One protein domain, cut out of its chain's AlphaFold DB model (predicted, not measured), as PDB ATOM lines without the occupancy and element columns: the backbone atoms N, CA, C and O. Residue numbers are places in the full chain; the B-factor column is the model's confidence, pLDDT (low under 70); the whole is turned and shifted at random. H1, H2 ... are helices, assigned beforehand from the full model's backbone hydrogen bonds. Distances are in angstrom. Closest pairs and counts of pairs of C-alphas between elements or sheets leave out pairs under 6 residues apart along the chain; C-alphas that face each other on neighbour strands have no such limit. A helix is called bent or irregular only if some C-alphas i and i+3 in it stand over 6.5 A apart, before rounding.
ATOM      1  N   ASP A  85     176.306 137.276 204.446       69.44
ATOM      2  CA  ASP A  85     175.967 138.017 205.658       69.44
ATOM      3  C   ASP A  85     175.022 139.185 205.329       69.44
ATOM      4  O   ASP A  85     175.126 139.792 204.257       69.44
ATOM      5  N   GLU A  86     174.093 139.475 206.238       75.56
ATOM      6  CA  GLU A  86     173.067 140.510 206.081       75.56
ATOM      7  C   GLU A  86     173.199 141.547 207.209       75.56
ATOM      8  O   GLU A  86     173.466 141.165 208.356       75.56
ATOM      9  N   PRO A  87     173.009 142.848 206.917       78.25
ATOM     10  CA  PRO A  87     172.966 143.875 207.947       78.25
ATOM     11  C   PRO A  87     171.704 143.729 208.801       78.25
ATOM     12  O   PRO A  87     170.683 143.188 208.368       78.25
ATOM     13  N   ASP A  88     171.777 144.245 210.020       81.88
ATOM     14  CA  ASP A  88     170.719 144.157 211.016       81.88
ATOM     15  C   ASP A  88     169.447 144.912 210.572       81.88
ATOM     16  O   ASP A  88     169.520 146.111 210.281       81.88
ATOM     17  N   PRO A  89     168.263 144.266 210.533       75.56
ATOM     18  CA  PRO A  89     167.012 144.930 210.174       75.56
ATOM     19  C   PRO A  89     166.601 146.053 211.141       75.56
ATOM     20  O   PRO A  89     165.801 146.898 210.739       75.56
ATOM     21  N   LEU A  90     167.128 146.089 212.372       77.62
ATOM     22  CA  LEU A  90     166.895 147.172 213.337       77.62
ATOM     23  C   LEU A  90     167.960 148.282 213.282       77.62
ATOM     24  O   LEU A  90     167.848 149.268 214.003       77.62
ATOM     25  N   GLY A  91     168.975 148.158 212.417       73.25
ATOM     26  CA  GLY A  91     169.967 149.207 212.154       73.25
ATOM     27  C   GLY A  91     171.110 149.325 213.171       73.25
ATOM     28  O   GLY A  91     171.990 150.163 212.987       73.25
ATOM     29  N   SER A  92     171.152 148.492 214.214       70.31
ATOM     30  CA  SER A  92     172.185 148.547 215.261       70.31
ATOM     31  C   SER A  92     173.532 147.924 214.863       70.31
ATOM     32  O   SER A  92     174.548 148.230 215.491       70.31
ATOM     33  N   SER A  93     173.593 147.081 213.824       70.19
ATOM     34  CA  SER A  93     174.859 146.507 213.346       70.19
ATOM     35  C   SER A  93     174.885 146.181 211.844       70.19
ATOM     36  O   SER A  93     173.878 145.867 211.223       70.19
ATOM     37  N   ASP A  94     176.076 146.221 211.244       70.00
ATOM     38  CA  ASP A  94     176.288 145.958 209.806       70.00
ATOM     39  C   ASP A  94     176.352 144.449 209.459       70.00
ATOM     40  O   ASP A  94     176.598 144.071 208.319       70.00
ATOM     41  N   SER A  95     176.185 143.562 210.452       76.88
ATOM     42  CA  SER A  95     176.363 142.111 210.301       76.88
ATOM     43  C   SER A  95     175.647 141.331 211.408       76.88
ATOM     44  O   SER A  95     176.090 141.302 212.564       76.88
ATOM     45  N   VAL A  96     174.574 140.627 211.035       74.44
ATOM     46  CA  VAL A  96     173.857 139.699 211.924       74.44
ATOM     47  C   VAL A  96     174.746 138.511 212.308       74.44
ATOM     48  O   VAL A  96     174.741 138.081 213.464       74.44
ATOM     49  N   VAL A  97     175.567 137.992 211.384       74.44
ATOM     50  CA  VAL A  97     176.432 136.833 211.672       74.44
ATOM     51  C   VAL A  97     177.518 137.184 212.696       74.44
ATOM     52  O   VAL A  97     177.826 136.362 213.562       74.44
ATOM     53  N   ARG A  98     178.064 138.409 212.683       74.69
ATOM     54  CA  ARG A  98     179.045 138.858 213.686       74.69
ATOM     55  C   ARG A  98     178.429 138.976 215.082       74.69
ATOM     56  O   ARG A  98     179.086 138.596 216.051       74.69
ATOM     57  N   MET A  99     177.183 139.443 215.189       73.38
ATOM     58  CA  MET A  99     176.451 139.508 216.463       73.38
ATOM     59  C   MET A  99     176.177 138.115 217.045       73.38
ATOM     60  O   MET A  99     176.390 137.891 218.238       73.38
ATOM     61  N   LEU A 100     175.778 137.157 216.203       73.75
ATOM     62  CA  LEU A 100     175.576 135.760 216.606       73.75
ATOM     63  C   LEU A 100     176.886 135.109 217.093       73.75
ATOM     64  O   LEU A 100     176.907 134.500 218.166       73.75
ATOM     65  N   LYS A 101     178.005 135.337 216.384       74.25
ATOM     66  CA  LYS A 101     179.341 134.874 216.807       74.25
ATOM     67  C   LYS A 101     179.782 135.462 218.150       74.25
ATOM     68  O   LYS A 101     180.259 134.717 219.000       74.25
ATOM     69  N   GLN A 102     179.588 136.765 218.383       72.19
ATOM     70  CA  GLN A 102     179.937 137.403 219.664       72.19
ATOM     71  C   GLN A 102     179.165 136.831 220.862       72.19
ATOM     72  O   GLN A 102     179.658 136.887 221.987       72.19
ATOM     73  N   ARG A 103     177.974 136.265 220.633       70.62
ATOM     74  CA  ARG A 103     177.123 135.657 221.670       70.62
ATOM     75  C   ARG A 103     177.281 134.136 221.786       70.62
ATOM     76  O   ARG A 103     176.558 133.514 222.557       70.62
ATOM     77  N   GLY A 104     178.220 133.537 221.047       66.81
ATOM     78  CA  GLY A 104     178.495 132.097 221.086       66.81
ATOM     79  C   GLY A 104     177.427 131.225 220.414       66.81
ATOM     80  O   GLY A 104     177.384 130.022 220.661       66.81
ATOM     81  N   ILE A 105     176.562 131.804 219.573       64.25
ATOM     82  CA  ILE A 105     175.473 131.083 218.907       64.25
ATOM     83  C   ILE A 105     175.847 130.856 217.436       64.25
ATOM     84  O   ILE A 105     175.684 131.735 216.598       64.25
ATOM     85  N   ALA A 106     176.293 129.627 217.152       59.19
ATOM     86  CA  ALA A 106     176.656 129.063 215.845       59.19
ATOM     87  C   ALA A 106     177.937 129.602 215.169       59.19
ATOM     88  O   ALA A 106     177.958 130.695 214.604       59.19
ATOM     89  N   ASP A 107     178.964 128.744 215.096       56.38
ATOM     90  CA  ASP A 107     180.062 128.891 214.127       56.38
ATOM     91  C   ASP A 107     179.760 128.076 212.845       56.38
ATOM     92  O   ASP A 107     179.595 128.652 211.764       56.38
ATOM     93  N   ASP A 108     179.525 126.762 212.976       59.06
ATOM     94  CA  ASP A 108     179.489 125.843 211.821       59.06
ATOM     95  C   ASP A 108     178.103 125.569 211.203       59.06
ATOM     96  O   ASP A 108     177.994 125.349 209.994       59.06
ATOM     97  N   ASP A 109     177.017 125.582 211.987       67.25
ATOM     98  CA  ASP A 109     175.757 124.971 211.538       67.25
ATOM     99  C   ASP A 109     174.871 125.906 210.682       67.25
ATOM    100  O   ASP A 109     174.050 126.698 211.162       67.25
ATOM    101  N   ALA A 110     175.028 125.767 209.365       69.31
ATOM    102  CA  ALA A 110     174.265 126.410 208.292       69.31
ATOM    103  C   ALA A 110     172.746 126.524 208.553       69.31
ATOM    104  O   ALA A 110     172.129 127.560 208.291       69.31
ATOM    105  N   ARG A 111     172.133 125.461 209.089       68.31
ATOM    106  CA  ARG A 111     170.684 125.389 209.351       68.31
ATOM    107  C   ARG A 111     170.240 126.276 210.506       68.31
ATOM    108  O   ARG A 111     169.146 126.833 210.456       68.31
ATOM    109  N   VAL A 112     171.080 126.400 211.531       71.50
ATOM    110  CA  VAL A 112     170.824 127.268 212.682       71.50
ATOM    111  C   VAL A 112     170.923 128.722 212.232       71.50
ATOM    112  O   VAL A 112     169.998 129.487 212.481       71.50
ATOM    113  N   ARG A 113     171.960 129.072 211.459       73.19
ATOM    114  CA  ARG A 113     172.153 130.416 210.883       73.19
ATOM    115  C   ARG A 113     170.958 130.877 210.038       73.19
ATOM    116  O   ARG A 113     170.448 131.973 210.252       73.19
ATOM    117  N   ASN A 114     170.452 130.012 209.154       75.81
ATOM    118  CA  ASN A 114     169.269 130.280 208.324       75.81
ATOM    119  C   ASN A 114     168.027 130.719 209.129       75.81
ATOM    120  O   ASN A 114     167.208 131.470 208.616       75.81
ATOM    121  N   ARG A 115     167.875 130.301 210.393       78.38
ATOM    122  CA  ARG A 115     166.720 130.670 211.232       78.38
ATOM    123  C   ARG A 115     166.736 132.135 211.710       78.38
ATOM    124  O   ARG A 115     165.702 132.629 212.167       78.38
ATOM    125  N   TYR A 116     167.876 132.818 211.572       76.62
ATOM    126  CA  TYR A 116     168.101 134.217 211.968       76.62
ATOM    127  C   TYR A 116     168.310 135.174 210.780       76.62
ATOM    128  O   TYR A 116     168.348 136.381 210.995       76.62
ATOM    129  N   LEU A 117     168.432 134.665 209.548       80.88
ATOM    130  CA  LEU A 117     168.592 135.475 208.331       80.88
ATOM    131  C   LEU A 117     167.237 135.712 207.655       80.88
ATOM    132  O   LEU A 117     166.463 134.770 207.477       80.88
ATOM    133  N   LEU A 118     166.957 136.953 207.252       74.62
ATOM    134  CA  LEU A 118     165.633 137.359 206.767       74.62
ATOM    135  C   LEU A 118     165.308 136.767 205.386       74.62
ATOM    136  O   LEU A 118     164.143 136.541 205.061       74.62
ATOM    137  N   SER A 119     166.330 136.482 204.580       76.44
ATOM    138  CA  SER A 119     166.199 135.843 203.264       76.44
ATOM    139  C   SER A 119     165.873 134.342 203.302       76.44
ATOM    140  O   SER A 119     165.673 133.741 202.243       76.44
ATOM    141  N   SER A 120     165.788 133.717 204.483       75.75
ATOM    142  CA  SER A 120     165.443 132.299 204.615       75.75
ATOM    143  C   SER A 120     163.948 132.050 204.823       75.75
ATOM    144  O   SER A 120     163.292 132.696 205.637       75.75
ATOM    145  N   THR A 121     163.420 131.004 204.183       72.94
ATOM    146  CA  THR A 121     162.046 130.516 204.412       72.94
ATOM    147  C   THR A 121     161.828 129.928 205.811       72.94
ATOM    148  O   THR A 121     160.686 129.683 206.193       72.94
ATOM    149  N   THR A 122     162.899 129.704 206.585       75.31
ATOM    150  CA  THR A 122     162.848 129.213 207.972       75.31
ATOM    151  C   THR A 122     163.149 130.290 209.021       75.31
ATOM    152  O   THR A 122     163.336 129.955 210.194       75.31
ATOM    153  N   PHE A 123     163.174 131.573 208.636       82.31
ATOM    154  CA  PHE A 123     163.347 132.696 209.561       82.31
ATOM    155  C   PHE A 123     162.277 132.699 210.664       82.31
ATOM    156  O   PHE A 123     161.079 132.621 210.384       82.31
ATOM    157  N   SER A 124     162.690 132.826 211.931       79.94
ATOM    158  CA  SER A 124     161.759 132.946 213.061       79.94
ATOM    159  C   SER A 124     161.981 134.256 213.834       79.94
ATOM    160  O   SER A 124     162.912 134.310 214.645       79.94
ATOM    161  N   PRO A 125     161.112 135.281 213.665       82.19
ATOM    162  CA  PRO A 125     161.293 136.608 214.271       82.19
ATOM    163  C   PRO A 125     161.455 136.579 215.797       82.19
ATOM    164  O   PRO A 125     162.255 137.321 216.359       82.19
ATOM    165  N   ALA A 126     160.730 135.678 216.468       80.06
ATOM    166  CA  ALA A 126     160.771 135.539 217.921       80.06
ATOM    167  C   ALA A 126     162.135 135.061 218.451       80.06
ATOM    168  O   ALA A 126     162.544 135.509 219.517       80.06
ATOM    169  N   LEU A 127     162.844 134.176 217.730       79.94
ATOM    170  CA  LEU A 127     164.205 133.790 218.132       79.94
ATOM    171  C   LEU A 127     165.238 134.854 217.775       79.94
ATOM    172  O   LEU A 127     166.205 135.006 218.511       79.94
ATOM    173  N   PHE A 128     165.045 135.567 216.662       82.69
ATOM    174  CA  PHE A 128     165.923 136.667 216.277       82.69
ATOM    175  C   PHE A 128     165.965 137.717 217.394       82.69
ATOM    176  O   PHE A 128     166.987 137.856 218.063       82.69
ATOM    177  N   LEU A 129     164.819 138.331 217.710       82.25
ATOM    178  CA  LEU A 129     164.728 139.356 218.755       82.25
ATOM    179  C   LEU A 129     165.214 138.862 220.128       82.25
ATOM    180  O   LEU A 129     165.891 139.604 220.835       82.25
ATOM    181  N   SER A 130     164.920 137.611 220.503       80.38
ATOM    182  CA  SER A 130     165.311 137.077 221.815       80.38
ATOM    183  C   SER A 130     166.801 136.758 221.963       80.38
ATOM    184  O   SER A 130     167.256 136.600 223.094       80.38
ATOM    185  N   GLN A 131     167.562 136.664 220.866       77.38
ATOM    186  CA  GLN A 131     168.979 136.283 220.897       77.38
ATOM    187  C   GLN A 131     169.915 137.402 220.437       77.38
ATOM    188  O   GLN A 131     170.927 137.644 221.099       77.38
ATOM    189  N   THR A 132     169.586 138.118 219.355       75.31
ATOM    190  CA  THR A 132     170.408 139.241 218.869       75.31
ATOM    191  C   THR A 132     170.184 140.505 219.701       75.31
ATOM    192  O   THR A 132     171.164 141.148 220.071       75.31
ATOM    193  N   HIS A 133     168.938 140.788 220.109       75.06
ATOM    194  CA  HIS A 133     168.538 142.017 220.822       75.06
ATOM    195  C   HIS A 133     168.166 141.808 222.300       75.06
ATOM    196  O   HIS A 133     167.469 142.622 222.901       75.06
ATOM    197  N   SER A 134     168.642 140.730 222.936       78.56
ATOM    198  CA  SER A 134     168.280 140.409 224.332       78.56
ATOM    199  C   SER A 134     168.758 141.433 225.378       78.56
ATOM    200  O   SER A 134     168.320 141.387 226.524       78.56
ATOM    201  N   SER A 135     169.715 142.287 225.012       73.94
ATOM    202  CA  SER A 135     170.329 143.322 225.857       73.94
ATOM    203  C   SER A 135     169.731 144.708 225.650       73.94
ATOM    204  O   SER A 135     170.098 145.645 226.360       73.94
ATOM    205  N   ASP A 136     168.889 144.861 224.634       80.56
ATOM    206  CA  ASP A 136     168.591 146.166 224.071       80.56
ATOM    207  C   ASP A 136     167.390 146.766 224.803       80.56
ATOM    208  O   ASP A 136     166.419 146.082 225.135       80.56
ATOM    209  N   SER A 137     167.461 148.063 225.104       83.94
ATOM    210  CA  SER A 137     166.370 148.730 225.809       83.94
ATOM    211  C   SER A 137     165.128 148.827 224.917       83.94
ATOM    212  O   SER A 137     165.217 148.894 223.690       83.94
ATOM    213  N   ILE A 138     163.949 148.923 225.539       81.50
ATOM    214  CA  ILE A 138     162.679 149.155 224.824       81.50
ATOM    215  C   ILE A 138     162.773 150.404 223.928       81.50
ATOM    216  O   ILE A 138     162.192 150.440 222.850       81.50
ATOM    217  N   GLN A 139     163.549 151.408 224.341       82.50
ATOM    218  CA  GLN A 139     163.758 152.640 223.582       82.50
ATOM    219  C   GLN A 139     164.588 152.400 222.305       82.50
ATOM    220  O   GLN A 139     164.208 152.889 221.246       82.50
ATOM    221  N   SER A 140     165.629 151.559 222.379       82.50
ATOM    222  CA  SER A 140     166.411 151.095 221.217       82.50
ATOM    223  C   SER A 140     165.553 150.281 220.236       82.50
ATOM    224  O   SER A 140     165.623 150.462 219.024       82.50
ATOM    225  N   LEU A 141     164.667 149.423 220.757       81.56
ATOM    226  CA  LEU A 141     163.729 148.637 219.945       81.56
ATOM    227  C   LEU A 141     162.676 149.513 219.238       81.56
ATOM    228  O   LEU A 141     162.269 149.191 218.122       81.56
ATOM    229  N   LEU A 142     162.246 150.621 219.852       85.88
ATOM    230  CA  LEU A 142     161.346 151.597 219.224       85.88
ATOM    231  C   LEU A 142     162.049 152.411 218.126       85.88
ATOM    232  O   LEU A 142     161.462 152.626 217.068       85.88
ATOM    233  N   GLU A 143     163.306 152.806 218.336       85.44
ATOM    234  CA  GLU A 143     164.123 153.477 217.314       85.44
ATOM    235  C   GLU A 143     164.408 152.546 216.120       85.44
ATOM    236  O   GLU A 143     164.213 152.930 214.965       85.44
ATOM    237  N   GLY A 144     164.736 151.276 216.386       83.19
ATOM    238  CA  GLY A 144     164.875 150.239 215.360       83.19
ATOM    239  C   GLY A 144     163.574 149.945 214.599       83.19
ATOM    240  O   GLY A 144     163.609 149.663 213.402       83.19
ATOM    241  N   LEU A 145     162.410 150.068 215.249       84.25
ATOM    242  CA  LEU A 145     161.102 149.980 214.588       84.25
ATOM    243  C   LEU A 145     160.850 151.178 213.661       84.25
ATOM    244  O   LEU A 145     160.337 150.990 212.555       84.25
ATOM    245  N   GLU A 146     161.231 152.394 214.062       85.19
ATOM    246  CA  GLU A 146     161.127 153.573 213.195       85.19
ATOM    247  C   GLU A 146     162.076 153.466 211.988       85.19
ATOM    248  O   GLU A 146     161.672 153.740 210.852       85.19
ATOM    249  N   PHE A 147     163.305 152.982 212.200       86.31
ATOM    250  CA  PHE A 147     164.250 152.666 211.125       86.31
ATOM    251  C   PHE A 147     163.684 151.619 210.155       86.31
ATOM    252  O   PHE A 147     163.709 151.823 208.936       86.31
ATOM    253  N   LEU A 148     163.110 150.530 210.678       84.50
ATOM    254  CA  LEU A 148     162.489 149.484 209.869       84.50
ATOM    255  C   LEU A 148     161.296 150.020 209.066       84.50
ATOM    256  O   LEU A 148     161.193 149.706 207.881       84.50
ATOM    257  N   SER A 149     160.438 150.864 209.655       87.62
ATOM    258  CA  SER A 149     159.324 151.503 208.937       87.62
ATOM    259  C   SER A 149     159.835 152.343 207.767       87.62
ATOM    260  O   SER A 149     159.438 152.104 206.629       87.62
ATOM    261  N   ARG A 150     160.800 153.244 208.006       85.69
ATOM    262  CA  ARG A 150     161.404 154.077 206.949       85.69
ATOM    263  C   ARG A 150     162.066 153.230 205.850       85.69
ATOM    264  O   ARG A 150     161.957 153.557 204.669       85.69
ATOM    265  N   SER A 151     162.713 152.121 206.219       84.19
ATOM    266  CA  SER A 151     163.328 151.163 205.286       84.19
ATOM    267  C   SER A 151     162.285 150.409 204.446       84.19
ATOM    268  O   SER A 151     162.480 150.210 203.244       84.19
ATOM    269  N   ILE A 152     161.147 150.032 205.042       83.56
ATOM    270  CA  ILE A 152     160.000 149.436 204.342       83.56
ATOM    271  C   ILE A 152     159.344 150.457 203.407       83.56
ATOM    272  O   ILE A 152     159.047 150.112 202.265       83.56
ATOM    273  N   ASP A 153     159.170 151.710 203.823       85.12
ATOM    274  CA  ASP A 153     158.601 152.773 202.987       85.12
ATOM    275  C   ASP A 153     159.502 153.070 201.776       85.12
ATOM    276  O   ASP A 153     159.036 153.099 200.634       85.12
ATOM    277  N   GLN A 154     160.820 153.166 201.982       84.38
ATOM    278  CA  GLN A 154     161.786 153.340 200.895       84.38
ATOM    279  C   GLN A 154     161.800 152.138 199.934       84.38
ATOM    280  O   GLN A 154     161.735 152.316 198.715       84.38
ATOM    281  N   LYS A 155     161.842 150.904 200.459       80.81
ATOM    282  CA  LYS A 155     161.825 149.687 199.629       80.81
ATOM    283  C   LYS A 155     160.491 149.490 198.918       80.81
ATOM    284  O   LYS A 155     160.497 149.066 197.768       80.81
ATOM    285  N   SER A 156     159.362 149.802 199.550       80.69
ATOM    286  CA  SER A 156     158.035 149.679 198.939       80.69
ATOM    287  C   SER A 156     157.812 150.725 197.847       80.69
ATOM    288  O   SER A 156     157.242 150.378 196.817       80.69
ATOM    289  N   ALA A 157     158.355 151.941 197.979       79.38
ATOM    290  CA  ALA A 157     158.406 152.910 196.884       79.38
ATOM    291  C   ALA A 157     159.218 152.374 195.686       79.38
ATOM    292  O   ALA A 157     158.732 152.392 194.554       79.38
ATOM    293  N   SER A 158     160.413 151.815 195.919       74.50
ATOM    294  CA  SER A 158     161.218 151.185 194.859       74.50
ATOM    295  C   SER A 158     160.534 149.963 194.230       74.50
ATOM    296  O   SER A 158     160.573 149.778 193.013       74.50
ATOM    297  N   LEU A 159     159.875 149.133 195.042       76.69
ATOM    298  CA  LEU A 159     159.169 147.929 194.600       76.69
ATOM    299  C   LEU A 159     157.883 148.285 193.843       76.69
ATOM    300  O   LEU A 159     157.550 147.611 192.873       76.69
ATOM    301  N   LYS A 160     157.212 149.385 194.201       79.31
ATOM    302  CA  LYS A 160     156.087 149.945 193.447       79.31
ATOM    303  C   LYS A 160     156.518 150.357 192.037       79.31
ATOM    304  O   LYS A 160     155.883 149.919 191.087       79.31
ATOM    305  N   VAL A 161     157.644 151.062 191.883       78.50
ATOM    306  CA  VAL A 161     158.219 151.387 190.558       78.50
ATOM    307  C   VAL A 161     158.611 150.119 189.776       78.50
ATOM    308  O   VAL A 161     158.422 150.041 188.560       78.50
ATOM    309  N   LEU A 162     159.107 149.077 190.455       78.25
ATOM    310  CA  LEU A 162     159.397 147.784 189.824       78.25
ATOM    311  C   LEU A 162     158.118 147.068 189.339       78.25
ATOM    312  O   LEU A 162     158.103 146.500 188.250       78.25
ATOM    313  N   VAL A 163     157.037 147.115 190.122       76.69
ATOM    314  CA  VAL A 163     155.730 146.535 189.770       76.69
ATOM    315  C   VAL A 163     155.031 147.348 188.680       76.69
ATOM    316  O   VAL A 163     154.438 146.749 187.790       76.69
ATOM    317  N   GLU A 164     155.143 148.677 188.682       79.00
ATOM    318  CA  GLU A 164     154.634 149.548 187.613       79.00
ATOM    319  C   GLU A 164     155.361 149.283 186.283       79.00
ATOM    320  O   GLU A 164     154.718 149.146 185.245       79.00
ATOM    321  N   SER A 165     156.688 149.112 186.309       80.44
ATOM    322  CA  SER A 165     157.491 148.828 185.106       80.44
ATOM    323  C   SER A 165     157.404 147.381 184.594       80.44
ATOM    324  O   SER A 165     157.652 147.142 183.415       80.44
ATOM    325  N   ASN A 166     157.060 146.402 185.443       76.00
ATOM    326  CA  ASN A 166     157.038 144.970 185.093       76.00
ATOM    327  C   ASN A 166     155.697 144.276 185.418       76.00
ATOM    328  O   ASN A 166     155.655 143.063 185.661       76.00
ATOM    329  N   PHE A 167     154.594 145.031 185.398       81.06
ATOM    330  CA  PHE A 167     153.278 144.608 185.888       81.06
ATOM    331  C   PHE A 167     152.812 143.250 185.340       81.06
ATOM    332  O   PHE A 167     152.389 142.382 186.105       81.06
TER     333      PHE A 167
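AT A GLANCE: This is residues 85 to 167 of the 696 residues of the protein "Exocyst complex component SEC5" of Ajellomyces capsulatus (strain NAm1 / WU24) (UniProt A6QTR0). One long helix, H4, runs past a small body of three short helices and loops; its first half lies beside that body, and its far end sticks out as a free arm, residues 152 to 165 of H4 with Asn 166 and Phe 167 after them. In the body H1 and H3 cross the space beside H4, H2 lies on the far side from H4, and the leading stretch packs on H4 with Pro 89 and Leu 90, between H4 and H1. The printed part has 83 residues with four named helices, H1, H2, H3, H4 in that order, and no named strand; the class is all helix. The whole is loose, with a radius of gyration of the C-alphas of 14.7 A and spans of 45 by 31 by 20 A, the arm adding to the length.

IN THESE COORDINATES: H4, residues 138 to 165, is the longest helix, with 28 residues and 40.1 A from first to last C-alpha. It begins at C-alpha 138 at (162.679, 149.155, 224.824) and ends at C-alpha 165 at (157.491, 148.828, 185.106). H3, residues 125 to 132, is 10.5 A long. H1, residues 96 to 102, is 10.1 A long and begins at C-alpha 96 at (173.857, 139.699, 211.924). H2, residues 110 to 114, is 6.3 A long. No helix is bent or irregular.

HOW THE PARTS SIT: H4 touches no helix, and it is apart from H1, from H2 and from H3. H3 and H4 are joined by a tight link of 5 residues. H3 and H1 touch, and their closest C-alphas, those of Thr 132 and Met 99, are 6.5 A apart. The two run the same way at a steep tilt of 42 degrees. H1 and H2 are close but not clearly touching, with one pair of C-alphas within 8 A, those of Val 97 and Arg 113 at 7.8 A. H2 and H3 are apart. In H1, H2, H3 and H4 every O i to N i+4 pair is within hydrogen-bond range.

THE WHOLE: The two C-alphas farthest apart are those of Gly 104 and Phe 167, at 45.1 A. Residues 152 to 167, of which 152 to 165 belong to H4, stand free; the body without them has 67 residues, spans 33 by 23 by 20 A and has a radius of gyration of 11.7 A. The printed part has no cut. The links from H1 to H2, with 7 residues, and from H2 to H3, with 10 residues, are short, and no link is long. The mean pLDDT of the printed part is 77.1, and residue 85 and residues 104 to 111 are under 70.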